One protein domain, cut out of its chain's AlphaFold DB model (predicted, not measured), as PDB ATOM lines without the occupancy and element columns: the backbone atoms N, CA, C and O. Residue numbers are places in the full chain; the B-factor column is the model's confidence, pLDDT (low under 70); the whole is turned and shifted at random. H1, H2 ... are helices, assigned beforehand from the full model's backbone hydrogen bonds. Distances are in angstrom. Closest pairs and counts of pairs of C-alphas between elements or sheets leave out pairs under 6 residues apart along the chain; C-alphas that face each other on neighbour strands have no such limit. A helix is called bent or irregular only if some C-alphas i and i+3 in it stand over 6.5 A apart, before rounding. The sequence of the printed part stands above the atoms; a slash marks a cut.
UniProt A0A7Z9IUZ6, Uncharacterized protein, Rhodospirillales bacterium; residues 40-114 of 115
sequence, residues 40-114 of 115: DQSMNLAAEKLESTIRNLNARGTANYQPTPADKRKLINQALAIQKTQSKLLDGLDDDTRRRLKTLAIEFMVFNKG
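What this domain is: This is residues 40 to 114 of the 115 residues of an uncharacterized protein of Rhodospirillales bacterium (UniProt A0A7Z9IUZ6). Three helices are strung out in an open zigzag: the long H2 is the middle stroke, H3 folds back from its far end to make a V, and H1 stands off by itself beyond the other end. There is no packed core, for no helix touches another, and H1 stands free over its whole length. The printed part has 75 residues with three named helices, in the order H1, H2, H3 along the chain, and no named strand; its class is all helix. It is extended, with a radius of gyration of the C-alphas of 18.5 A, and the C-alphas span 44 by 38 by 27 A along their three main axes.

How they stand to each other: The longest helix is H2, residues 69 to 91, which touches no helix. It is near H3, residues 95 to 112, and the two are close but not clearly touching, with 1 pair of C-alphas within 8 A. That closest pair is Leu 90 and Arg 98, whose C-alphas are 6.1 A apart. The lines of H2 and H3 stand at a steep tilt of 49 degrees, and the two helices run opposite ways. Their centres are 20.2 A apart. A tight link of 3 residues joins H2 to H3. Before H2 comes H1, residues 40 to 61, joined to it by a short link of 7 residues. H1 and H2 are apart, with no C-alpha of the one within 8 A of the other. H1 and H3 are apart by the same measure. In the backbones of H1 and H3 every O i to N i+4 pair is within hydrogen-bond range, and in H2 18 of 19 such pairs are. No helix is bent or irregular.

Where its parts are: H2 has 23 residues, from Pro 69 to Asp 91, and measures 32.8 A from first to last C-alpha. It begins at C-alpha 69 at (46.560, 18.571, -18.873) and ends at C-alpha 91 at (26.925, 43.992, -12.285); between these two points x falls and y rises. Residues 92 to 94 then lead into H3, which has 18 residues, from Asp 95 to Asn 112, and measures 26.0 A. Along H3 x rises again, from C-alpha 95 at (21.588, 47.621, -18.318) to C-alpha 112 at (42.261, 45.514, -33.958). H1 has 22 residues, from Asp 40 to Gly 61, and measures 31.6 A. It begins at C-alpha 40 at (60.426, 48.178, 2.450), and both y and z fall from there to its last C-alpha. Residues 62 to 68 make the link from H1 to H2.

The domain as a whole: The two C-alphas farthest apart are those of Ala 63 and Asp 94, 46.9 A from each other, one in the link before H2 and one in the link after it. The first and last printed C-alphas, those of Asp 40 and Gly 114, are 45.5 A apart. Residues 40 to 66 stand free, of which 40 to 61 belong to H1; residues 103 to 114 stand free too, of which 103 to 112 belong to H3. The printed part has no cut, and neither link is long. It is one domain, residues 40 to 114 of a full chain of 115 residues. The mean pLDDT of the printed part is 78.8; it is 83 for H2, 84 for H3 and 75 for H1. The model's confidence is low, with pLDDT under 70, at 12 residues: 40 to 42, 59 to 65 and 113 to 114.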
ATOM      1  N   ASP A  40      59.327  48.058   3.418       64.06
ATOM      2  CA  ASP A  40      60.426  48.178   2.450       64.06
ATOM      3  C   ASP A  40      61.098  46.833   2.134       64.06
ATOM      4  O   ASP A  40      61.389  46.518   0.980       64.06
ATOM      5  N   GLN A  41      61.278  45.978   3.145       62.78
ATOM      6  CA  GLN A  41      61.790  44.617   2.943       62.78
ATOM      7  C   GLN A  41      60.796  43.760   2.154       62.78
ATOM      8  O   GLN A  41      61.198  42.905   1.369       62.78
ATOM      9  N   SER A  42      59.495  43.992   2.342       69.19
ATOM     10  CA  SER A  42      58.444  43.298   1.599       69.19
ATOM     11  C   SER A  42      58.374  43.745   0.138       69.19
ATOM     12  O   SER A  42      58.144  42.906  -0.732       69.19
ATOM     13  N   MET A  43      58.637  45.028  -0.141       70.50
ATOM     14  CA  MET A  43      58.674  45.577  -1.495       70.50
ATOM     15  C   MET A  43      59.883  45.048  -2.268       70.50
ATOM     16  O   MET A  43      59.724  44.576  -3.391       70.50
ATOM     17  N   ASN A  44      61.061  45.011  -1.639       77.25
ATOM     18  CA  ASN A  44      62.255  44.413  -2.242       77.25
ATOM     19  C   ASN A  44      62.064  42.913  -2.508       77.25
ATOM     20  O   ASN A  44      62.350  42.432  -3.601       77.25
ATOM     21  N   LEU A  45      61.473  42.179  -1.558       77.44
ATOM     22  CA  LEU A  45      61.146  40.764  -1.750       77.44
ATOM     23  C   LEU A  45      60.110  40.552  -2.871       77.44
ATOM     24  O   LEU A  45      60.144  39.541  -3.574       77.44
ATOM     25  N   ALA A  46      59.162  41.478  -3.029       77.44
ATOM     26  CA  ALA A  46      58.192  41.442  -4.118       77.44
ATOM     27  C   ALA A  46      58.863  41.707  -5.473       77.44
ATOM     28  O   ALA A  46      58.579  40.985  -6.427       77.44
ATOM     29  N   ALA A  47      59.787  42.668  -5.543       80.06
ATOM     30  CA  ALA A  47      60.562  42.969  -6.744       80.06
ATOM     31  C   ALA A  47      61.437  41.779  -7.173       80.06
ATOM     32  O   ALA A  47      61.364  41.347  -8.321       80.06
ATOM     33  N   GLU A  48      62.166  41.157  -6.242       81.06
ATOM     34  CA  GLU A  48      62.969  39.958  -6.523       81.06
ATOM     35  C   GLU A  48      62.106  38.785  -7.010       81.06
ATOM     36  O   GLU A  48      62.458  38.074  -7.958       81.06
ATOM     37  N   LYS A  49      60.929  38.588  -6.398       86.31
ATOM     38  CA  LYS A  49      59.965  37.587  -6.867       86.31
ATOM     39  C   LYS A  49      59.490  37.902  -8.282       86.31
ATOM     40  O   LYS A  49      59.471  36.986  -9.102       86.31
ATOM     41  N   LEU A  50      59.169  39.157  -8.590       83.56
ATOM     42  CA  LEU A  50      58.772  39.569  -9.936       83.56
ATOM     43  C   LEU A  50      59.885  39.299 -10.952       83.56
ATOM     44  O   LEU A  50      59.642  38.625 -11.953       83.56
ATOM     45  N   GLU A  51      61.121  39.697 -10.664       83.94
ATOM     46  CA  GLU A  51      62.259  39.416 -11.541       83.94
ATOM     47  C   GLU A  51      62.475  37.918 -11.764       83.94
ATOM     48  O   GLU A  51      62.713  37.483 -12.892       83.94
ATOM     49  N   SER A  52      62.360  37.103 -10.712       77.81
ATOM     50  CA  SER A  52      62.480  35.648 -10.845       77.81
ATOM     51  C   SER A  52      61.359  35.057 -11.706       77.81
ATOM     52  O   SER A  52      61.611  34.171 -12.525       77.81
ATOM     53  N   THR A  53      60.128  35.571 -11.592       80.12
ATOM     54  CA  THR A  53      59.016  35.142 -12.449       80.12
ATOM     55  C   THR A  53      59.230  35.541 -13.905       80.12
ATOM     56  O   THR A  53      59.006  34.708 -14.778       80.12
ATOM     57  N   ILE A  54      59.750  36.743 -14.173       81.56
ATOM     58  CA  ILE A  54      60.080  37.206 -15.528       81.56
ATOM     59  C   ILE A  54      61.153  36.305 -16.151       81.56
ATOM     60  O   ILE A  54      60.975  35.811 -17.263       81.56
ATOM     61  N   ARG A  55      62.236  36.006 -15.417       78.62
ATOM     62  CA  ARG A  55      63.301  35.106 -15.894       78.62
ATOM     63  C   ARG A  55      62.779  33.693 -16.177       78.62
ATOM     64  O   ARG A  55      63.098  33.126 -17.217       78.62
ATOM     65  N   ASN A  56      61.940  33.148 -15.295       77.31
ATOM     66  CA  ASN A  56      61.345  31.819 -15.470       77.31
ATOM     67  C   ASN A  56      60.366  31.752 -16.651       77.31
ATOM     68  O   ASN A  56      60.294  30.727 -17.327       77.31
ATOM     69  N   LEU A  57      59.612  32.824 -16.907       75.75
ATOM     70  CA  LEU A  57      58.728  32.920 -18.068       75.75
ATOM     71  C   LEU A  57      59.530  33.010 -19.368       75.75
ATOM     72  O   LEU A  57      59.257  32.252 -20.295       75.75
ATOM     73  N   ASN A  58      60.570  33.847 -19.403       72.50
ATOM     74  CA  ASN A  58      61.452  33.969 -20.564       72.50
ATOM     75  C   ASN A  58      62.185  32.651 -20.865       72.50
ATOM     76  O   ASN A  58      62.258  32.239 -22.019       72.50
ATOM     77  N   ALA A  59      62.648  31.935 -19.835       69.12
ATOM     78  CA  ALA A  59      63.267  30.616 -19.988       69.12
ATOM     79  C   ALA A  59      62.279  29.531 -20.459       69.12
ATOM     80  O   ALA A  59      62.671  28.580 -21.129       69.12
ATOM     81  N   ARG A  60      60.987  29.654 -20.127       62.62
ATOM     82  CA  ARG A  60      59.936  28.756 -20.635       62.62
ATOM     83  C   ARG A  60      59.519  29.070 -22.070       62.62
ATOM     84  O   ARG A  60      59.008  28.173 -22.728       62.62
ATOM     85  N   GLY A  61      59.736  30.297 -22.545       59.19
ATOM     86  CA  GLY A  61      59.449  30.707 -23.922       59.19
ATOM     87  C   GLY A  61      60.407  30.124 -24.965       59.19
ATOM     88  O   GLY A  61      60.050  30.054 -26.136       59.19
ATOM     89  N   THR A  62      61.600  29.676 -24.558       57.41
ATOM     90  CA  THR A  62      62.605  29.074 -25.458       57.41
ATOM     91  C   THR A  62      62.507  27.550 -25.557       57.41
ATOM     92  O   THR A  62      63.042  26.956 -26.490       57.41
ATOM     93  N   ALA A  63      61.808  26.901 -24.624       60.50
ATOM     94  CA  ALA A  63      61.496  25.482 -24.697       60.50
ATOM     95  C   ALA A  63      60.130  25.301 -25.368       60.50
ATOM     96  O   ALA A  63      59.201  26.045 -25.069       60.50
ATOM     97  N   ASN A  64      59.978  24.285 -26.224       66.88
ATOM     98  CA  ASN A  64      58.692  23.850 -26.789       66.88
ATOM     99  C   ASN A  64      57.759  23.322 -25.678       66.88
ATOM    100  O   ASN A  64      57.483  22.125 -25.581       66.88
ATOM    101  N   TYR A  65      57.325  24.196 -24.775       68.31
ATOM    102  CA  TYR A  65      56.550  23.835 -23.606       68.31
ATOM    103  C   TYR A  65      55.097  23.632 -24.020       68.31
ATOM    104  O   TYR A  65      54.319  24.575 -24.161       68.31
ATOM    105  N   GLN A  66      54.729  22.368 -24.204       74.19
ATOM    106  CA  GLN A  66      53.331  21.974 -24.275       74.19
ATOM    107  C   GLN A  66      52.777  21.864 -22.848       74.19
ATOM    108  O   GLN A  66      53.262  21.039 -22.068       74.19
ATOM    109  N   PRO A  67      51.776  22.682 -22.475       74.06
ATOM    110  CA  PRO A  67      51.213  22.639 -21.135       74.06
ATOM    111  C   PRO A  67      50.587  21.270 -20.874       74.06
ATOM    112  O   PRO A  67      49.813  20.747 -21.687       74.06
ATOM    113  N   THR A  68      50.896  20.693 -19.714       84.19
ATOM    114  CA  THR A  68      50.306  19.415 -19.308       84.19
ATOM    115  C   THR A  68      48.791  19.571 -19.115       84.19
ATOM    116  O   THR A  68      48.303  20.682 -18.879       84.19
ATOM    117  N   PRO A  69      47.994  18.488 -19.156       86.00
ATOM    118  CA  PRO A  69      46.560  18.571 -18.873       86.00
ATOM    119  C   PRO A  69      46.232  19.228 -17.520       86.00
ATOM    120  O   PRO A  69      45.221  19.921 -17.397       86.00
ATOM    121  N   ALA A  70      47.094  19.058 -16.512       85.62
ATOM    122  CA  ALA A  70      46.949  19.712 -15.214       85.62
ATOM    123  C   ALA A  70      47.180  21.229 -15.303       85.62
ATOM    124  O   ALA A  70      46.419  22.002 -14.716       85.62
ATOM    125  N   ASP A  71      48.179  21.662 -16.073       82.38
ATOM    126  CA  ASP A  71      48.453  23.082 -16.304       82.38
ATOM    127  C   ASP A  71      47.324  23.739 -17.104       82.38
ATOM    128  O   ASP A  71      46.852  24.812 -16.730       82.38
ATOM    129  N   LYS A  72      46.786  23.050 -18.120       83.44
ATOM    130  CA  LYS A  72      45.597  23.503 -18.864       83.44
ATOM    131  C   LYS A  72      44.400  23.724 -17.937       83.44
ATOM    132  O   LYS A  72      43.755  24.763 -18.014       83.44
ATOM    133  N   ARG A  73      44.130  22.797 -17.009       85.75
ATOM    134  CA  ARG A  73      43.050  22.955 -16.014       85.75
ATOM    135  C   ARG A  73      43.270  24.156 -15.094       85.75
ATOM    136  O   ARG A  73      42.319  24.879 -14.812       85.75
ATOM    137  N   LYS A  74      44.508  24.395 -14.645       90.06
ATOM    138  CA  LYS A  74      44.839  25.581 -13.835       90.06
ATOM    139  C   LYS A  74      44.586  26.875 -14.605       90.06
ATOM    140  O   LYS A  74      43.962  27.777 -14.055       90.06
ATOM    141  N   LEU A  75      45.011  26.937 -15.868       86.94
ATOM    142  CA  LEU A  75      44.787  28.091 -16.739       86.94
ATOM    143  C   LEU A  75      43.295  28.336 -16.993       86.94
ATOM    144  O   LEU A  75      42.843  29.470 -16.891       86.94
ATOM    145  N   ILE A  76      42.511  27.280 -17.238       86.38
ATOM    146  CA  ILE A  76      41.051  27.386 -17.398       86.38
ATOM    147  C   ILE A  76      40.407  27.943 -16.123       86.38
ATOM    148  O   ILE A  76      39.622  28.885 -16.190       86.38
ATOM    149  N   ASN A  77      40.767  27.418 -14.949       90.12
ATOM    150  CA  ASN A  77      40.220  27.904 -13.680       90.12
ATOM    151  C   ASN A  77      40.589  29.369 -13.409       90.12
ATOM    152  O   ASN A  77      39.761  30.129 -12.909       90.12
ATOM    153  N   GLN A  78      41.811  29.778 -13.759       88.12
ATOM    154  CA  GLN A  78      42.230  31.178 -13.675       88.12
ATOM    155  C   GLN A  78      41.432  32.063 -14.635       88.12
ATOM    156  O   GLN A  78      40.931  33.105 -14.215       88.12
ATOM    157  N   ALA A  79      41.249  31.632 -15.884       82.62
ATOM    158  CA  ALA A  79      40.456  32.358 -16.871       82.62
ATOM    159  C   ALA A  79      39.004  32.549 -16.399       82.62
ATOM    160  O   ALA A  79      38.483  33.662 -16.452       82.62
ATOM    161  N   LEU A  80      38.383  31.506 -15.839       86.31
ATOM    162  CA  LEU A  80      37.032  31.581 -15.273       86.31
ATOM    163  C   LEU A  80      36.951  32.538 -14.074       86.31
ATOM    164  O   LEU A  80      35.992  33.302 -13.950       86.31
ATOM    165  N   ALA A  81      37.948  32.528 -13.187       84.75
ATOM    166  CA  ALA A  81      37.991  33.434 -12.039       84.75
ATOM    167  C   ALA A  81      38.124  34.906 -12.465       84.75
ATOM    168  O   ALA A  81      37.443  35.778 -11.915       84.75
ATOM    169  N   ILE A  82      38.960  35.179 -13.471       83.69
ATOM    170  CA  ILE A  82      39.115  36.515 -14.058       83.69
ATOM    171  C   ILE A  82      37.809  36.947 -14.726       83.69
ATOM    172  O   ILE A  82      37.305  38.020 -14.404       83.69
ATOM    173  N   GLN A  83      37.206  36.096 -15.560       82.81
ATOM    174  CA  GLN A  83      35.932  36.383 -16.221       82.81
ATOM    175  C   GLN A  83      34.831  36.711 -15.207       82.81
ATOM    176  O   GLN A  83      34.089  37.676 -15.382       82.81
ATOM    177  N   LYS A  84      34.727  35.934 -14.123       80.38
ATOM    178  CA  LYS A  84      33.747  36.181 -13.058       80.38
ATOM    179  C   LYS A  84      33.983  37.530 -12.382       80.38
ATOM    180  O   LYS A  84      33.030  38.244 -12.090       80.38
ATOM    181  N   THR A  85      35.241  37.884 -12.145       79.56
ATOM    182  CA  THR A  85      35.613  39.172 -11.546       79.56
ATOM    183  C   THR A  85      35.297  40.332 -12.489       79.56
ATOM    184  O   THR A  85      34.683  41.304 -12.067       79.56
ATOM    185  N   GLN A  86      35.626  40.205 -13.775       80.19
ATOM    186  CA  GLN A  86      35.301  41.195 -14.805       80.19
ATOM    187  C   GLN A  86      33.789  41.349 -15.011       80.19
ATOM    188  O   GLN A  86      33.307  42.459 -15.191       80.19
ATOM    189  N   SER A  87      33.028  40.256 -14.925       74.88
ATOM    190  CA  SER A  87      31.563  40.300 -15.015       74.88
ATOM    191  C   SER A  87      30.958  41.050 -13.829       74.88
ATOM    192  O   SER A  87      30.098  41.896 -14.033       74.88
ATOM    193  N   LYS A  88      31.484  40.843 -12.614       79.88
ATOM    194  CA  LYS A  88      31.064  41.598 -11.422       79.88
ATOM    195  C   LYS A  88      31.293  43.101 -11.533       79.88
ATOM    196  O   LYS A  88      30.512  43.862 -10.973       79.88
ATOM    197  N   LEU A  89      32.330  43.540 -12.251       76.56
ATOM    198  CA  LEU A  89      32.537  44.968 -12.516       76.56
ATOM    199  C   LEU A  89      31.385  45.567 -13.329       76.56
ATOM    200  O   LEU A  89      31.132  46.759 -13.217       76.56
ATOM    201  N   LEU A  90      30.681  44.746 -14.113       75.38
ATOM    202  CA  LEU A  90      29.521  45.153 -14.899       75.38
ATOM    203  C   LEU A  90      28.193  45.000 -14.147       75.38
ATOM    204  O   LEU A  90      27.189  45.526 -14.613       75.38
ATOM    205  N   ASP A  91      28.164  44.288 -13.017       75.31
ATOM    206  CA  ASP A  91      26.925  43.992 -12.285       75.31
ATOM    207  C   ASP A  91      26.326  45.223 -11.595       75.31
ATOM    208  O   ASP A  91      25.110  45.296 -11.441       75.31
ATOM    209  N   GLY A  92      27.159  46.203 -11.232       74.69
ATOM    210  CA  GLY A  92      26.727  47.473 -10.639       74.69
ATOM    211  C   GLY A  92      26.325  48.560 -11.643       74.69
ATOM    212  O   GLY A  92      25.960  49.649 -11.211       74.69
ATOM    213  N   LEU A  93      26.420  48.301 -12.955       76.38
ATOM    214  CA  LEU A  93      25.987  49.243 -13.991       76.38
ATOM    215  C   LEU A  93      24.525  49.012 -14.381       76.38
ATOM    216  O   LEU A  93      24.021  47.887 -14.338       76.38
ATOM    217  N   ASP A  94      23.870  50.086 -14.815       84.75
ATOM    218  CA  ASP A  94      22.588  50.024 -15.505       84.75
ATOM    219  C   ASP A  94      22.705  49.198 -16.800       84.75
ATOM    220  O   ASP A  94      23.768  49.104 -17.429       84.75
ATOM    221  N   ASP A  95      21.603  48.560 -17.192       81.00
ATOM    222  CA  ASP A  95      21.588  47.621 -18.318       81.00
ATOM    223  C   ASP A  95      22.004  48.263 -19.645       81.00
ATOM    224  O   ASP A  95      22.715  47.632 -20.436       81.00
ATOM    225  N   ASP A  96      21.641  49.528 -19.859       85.81
ATOM    226  CA  ASP A  96      21.992  50.277 -21.062       85.81
ATOM    227  C   ASP A  96      23.494  50.563 -21.139       85.81
ATOM    228  O   ASP A  96      24.121  50.299 -22.174       85.81
ATOM    229  N   THR A  97      24.114  51.020 -20.049       82.62
ATOM    230  CA  THR A  97      25.567  51.246 -20.018       82.62
ATOM    231  C   THR A  97      26.344  49.939 -20.150       82.62
ATOM    232  O   THR A  97      27.311  49.861 -20.915       82.62
ATOM    233  N   ARG A  98      25.890  48.864 -19.494       83.69
ATOM    234  CA  ARG A  98      26.473  47.522 -19.649       83.69
ATOM    235  C   ARG A  98      26.394  47.032 -21.097       83.69
ATOM    236  O   ARG A  98      27.358  46.443 -21.594       83.69
ATOM    237  N   ARG A  99      25.277  47.270 -21.792       84.88
ATOM    238  CA  ARG A  99      25.102  46.902 -23.205       84.88
ATOM    239  C   ARG A  99      26.018  47.716 -24.117       84.88
ATOM    240  O   ARG A  99      26.709  47.122 -24.942       84.88
ATOM    241  N   ARG A 100      26.091  49.038 -23.929       87.94
ATOM    242  CA  ARG A 100      26.986  49.925 -24.698       87.94
ATOM    243  C   ARG A 100      28.457  49.535 -24.545       87.94
ATOM    244  O   ARG A 100      29.156  49.421 -25.547       87.94
ATOM    245  N   LEU A 101      28.914  49.260 -23.321       85.06
ATOM    246  CA  LEU A 101      30.297  48.839 -23.063       85.06
ATOM    247  C   LEU A 101      30.644  47.509 -23.743       85.06
ATOM    248  O   LEU A 101      31.733  47.373 -24.299       85.06
ATOM    249  N   LYS A 102      29.721  46.538 -23.745       85.38
ATOM    250  CA  LYS A 102      29.918  45.271 -24.467       85.38
ATOM    251  C   LYS A 102      30.050  45.495 -25.972       85.38
ATOM    252  O   LYS A 102      30.940  44.910 -26.582       85.38
ATOM    253  N   THR A 103      29.206  46.343 -26.557       90.19
ATOM    254  CA  THR A 103      29.274  46.680 -27.985       90.19
ATOM    255  C   THR A 103      30.603  47.339 -28.341       90.19
ATOM    256  O   THR A 103      31.290  46.855 -29.235       90.19
ATOM    257  N   LEU A 104      31.027  48.355 -27.582       88.12
ATOM    258  CA  LEU A 104      32.307  49.037 -27.803       88.12
ATOM    259  C   LEU A 104      33.504  48.081 -27.693       88.12
ATOM    260  O   LEU A 104      34.436  48.157 -28.490       88.12
ATOM    261  N   ALA A 105      33.481  47.146 -26.738       84.50
ATOM    262  CA  ALA A 105      34.533  46.142 -26.600       84.50
ATOM    263  C   ALA A 105      34.605  45.195 -27.813       84.50
ATOM    264  O   ALA A 105      35.700  44.841 -28.256       84.50
ATOM    265  N   ILE A 106      33.452  44.803 -28.370       86.31
ATOM    266  CA  ILE A 106      33.380  43.988 -29.592       86.31
ATOM    267  C   ILE A 106      33.904  44.781 -30.790       86.31
ATOM    268  O   ILE A 106      34.743  44.268 -31.528       86.31
ATOM    269  N   GLU A 107      33.459  46.026 -30.964       86.00
ATOM    270  CA  GLU A 107      33.916  46.913 -32.039       86.00
ATOM    271  C   GLU A 107      35.433  47.104 -31.992       86.00
ATOM    272  O   GLU A 107      36.104  46.903 -33.002       86.00
ATOM    273  N   PHE A 108      36.002  47.376 -30.813       85.69
ATOM    274  CA  PHE A 108      37.447  47.512 -30.628       85.69
ATOM    275  C   PHE A 108      38.211  46.223 -30.966       85.69
ATOM    276  O   PHE A 108      39.263  46.265 -31.608       85.69
ATOM    277  N   MET A 109      37.680  45.063 -30.568       81.25
ATOM    278  CA  MET A 109      38.279  43.768 -30.893       81.25
ATOM    279  C   MET A 109      38.259  43.496 -32.403       81.25
ATOM    280  O   MET A 109      39.254  43.023 -32.945       81.25
ATOM    281  N   VAL A 110      37.153  43.800 -33.087       82.50
ATOM    282  CA  VAL A 110      37.038  43.660 -34.548       82.50
ATOM    283  C   VAL A 110      38.001  44.614 -35.255       82.50
ATOM    284  O   VAL A 110      38.710  44.191 -36.166       82.50
ATOM    285  N   PHE A 111      38.095  45.862 -34.793       75.62
ATOM    286  CA  PHE A 111      38.960  46.882 -35.389       75.62
ATOM    287  C   PHE A 111      40.454  46.542 -35.273       75.62
ATOM    288  O   PHE A 111      41.226  46.800 -36.194       75.62
ATOM    289  N   ASN A 112      40.868  45.920 -34.167       70.81
ATOM    290  CA  ASN A 112      42.261  45.514 -33.958       70.81
ATOM    291  C   ASN A 112      42.627  44.176 -34.603       70.81
ATOM    292  O   ASN A 112      43.807  43.873 -34.711       70.81
ATOM    293  N   LYS A 113      41.652  43.369 -35.032       65.19
ATOM    294  CA  LYS A 113      41.916  42.074 -35.679       65.19
ATOM    295  C   LYS A 113      42.328  42.208 -37.153       65.19
ATOM    296  O   LYS A 113      42.754  41.225 -37.748       65.19
ATOM    297  N   GLY A 114      42.165  43.399 -37.736       57.19
ATOM    298  CA  GLY A 114      42.553  43.730 -39.112       57.19
ATOM    299  C   GLY A 114      43.883  44.483 -39.248       57.19
ATOM    300  O   GLY A 114      44.180  44.952 -40.344       57.19
TER     301      GLY A 114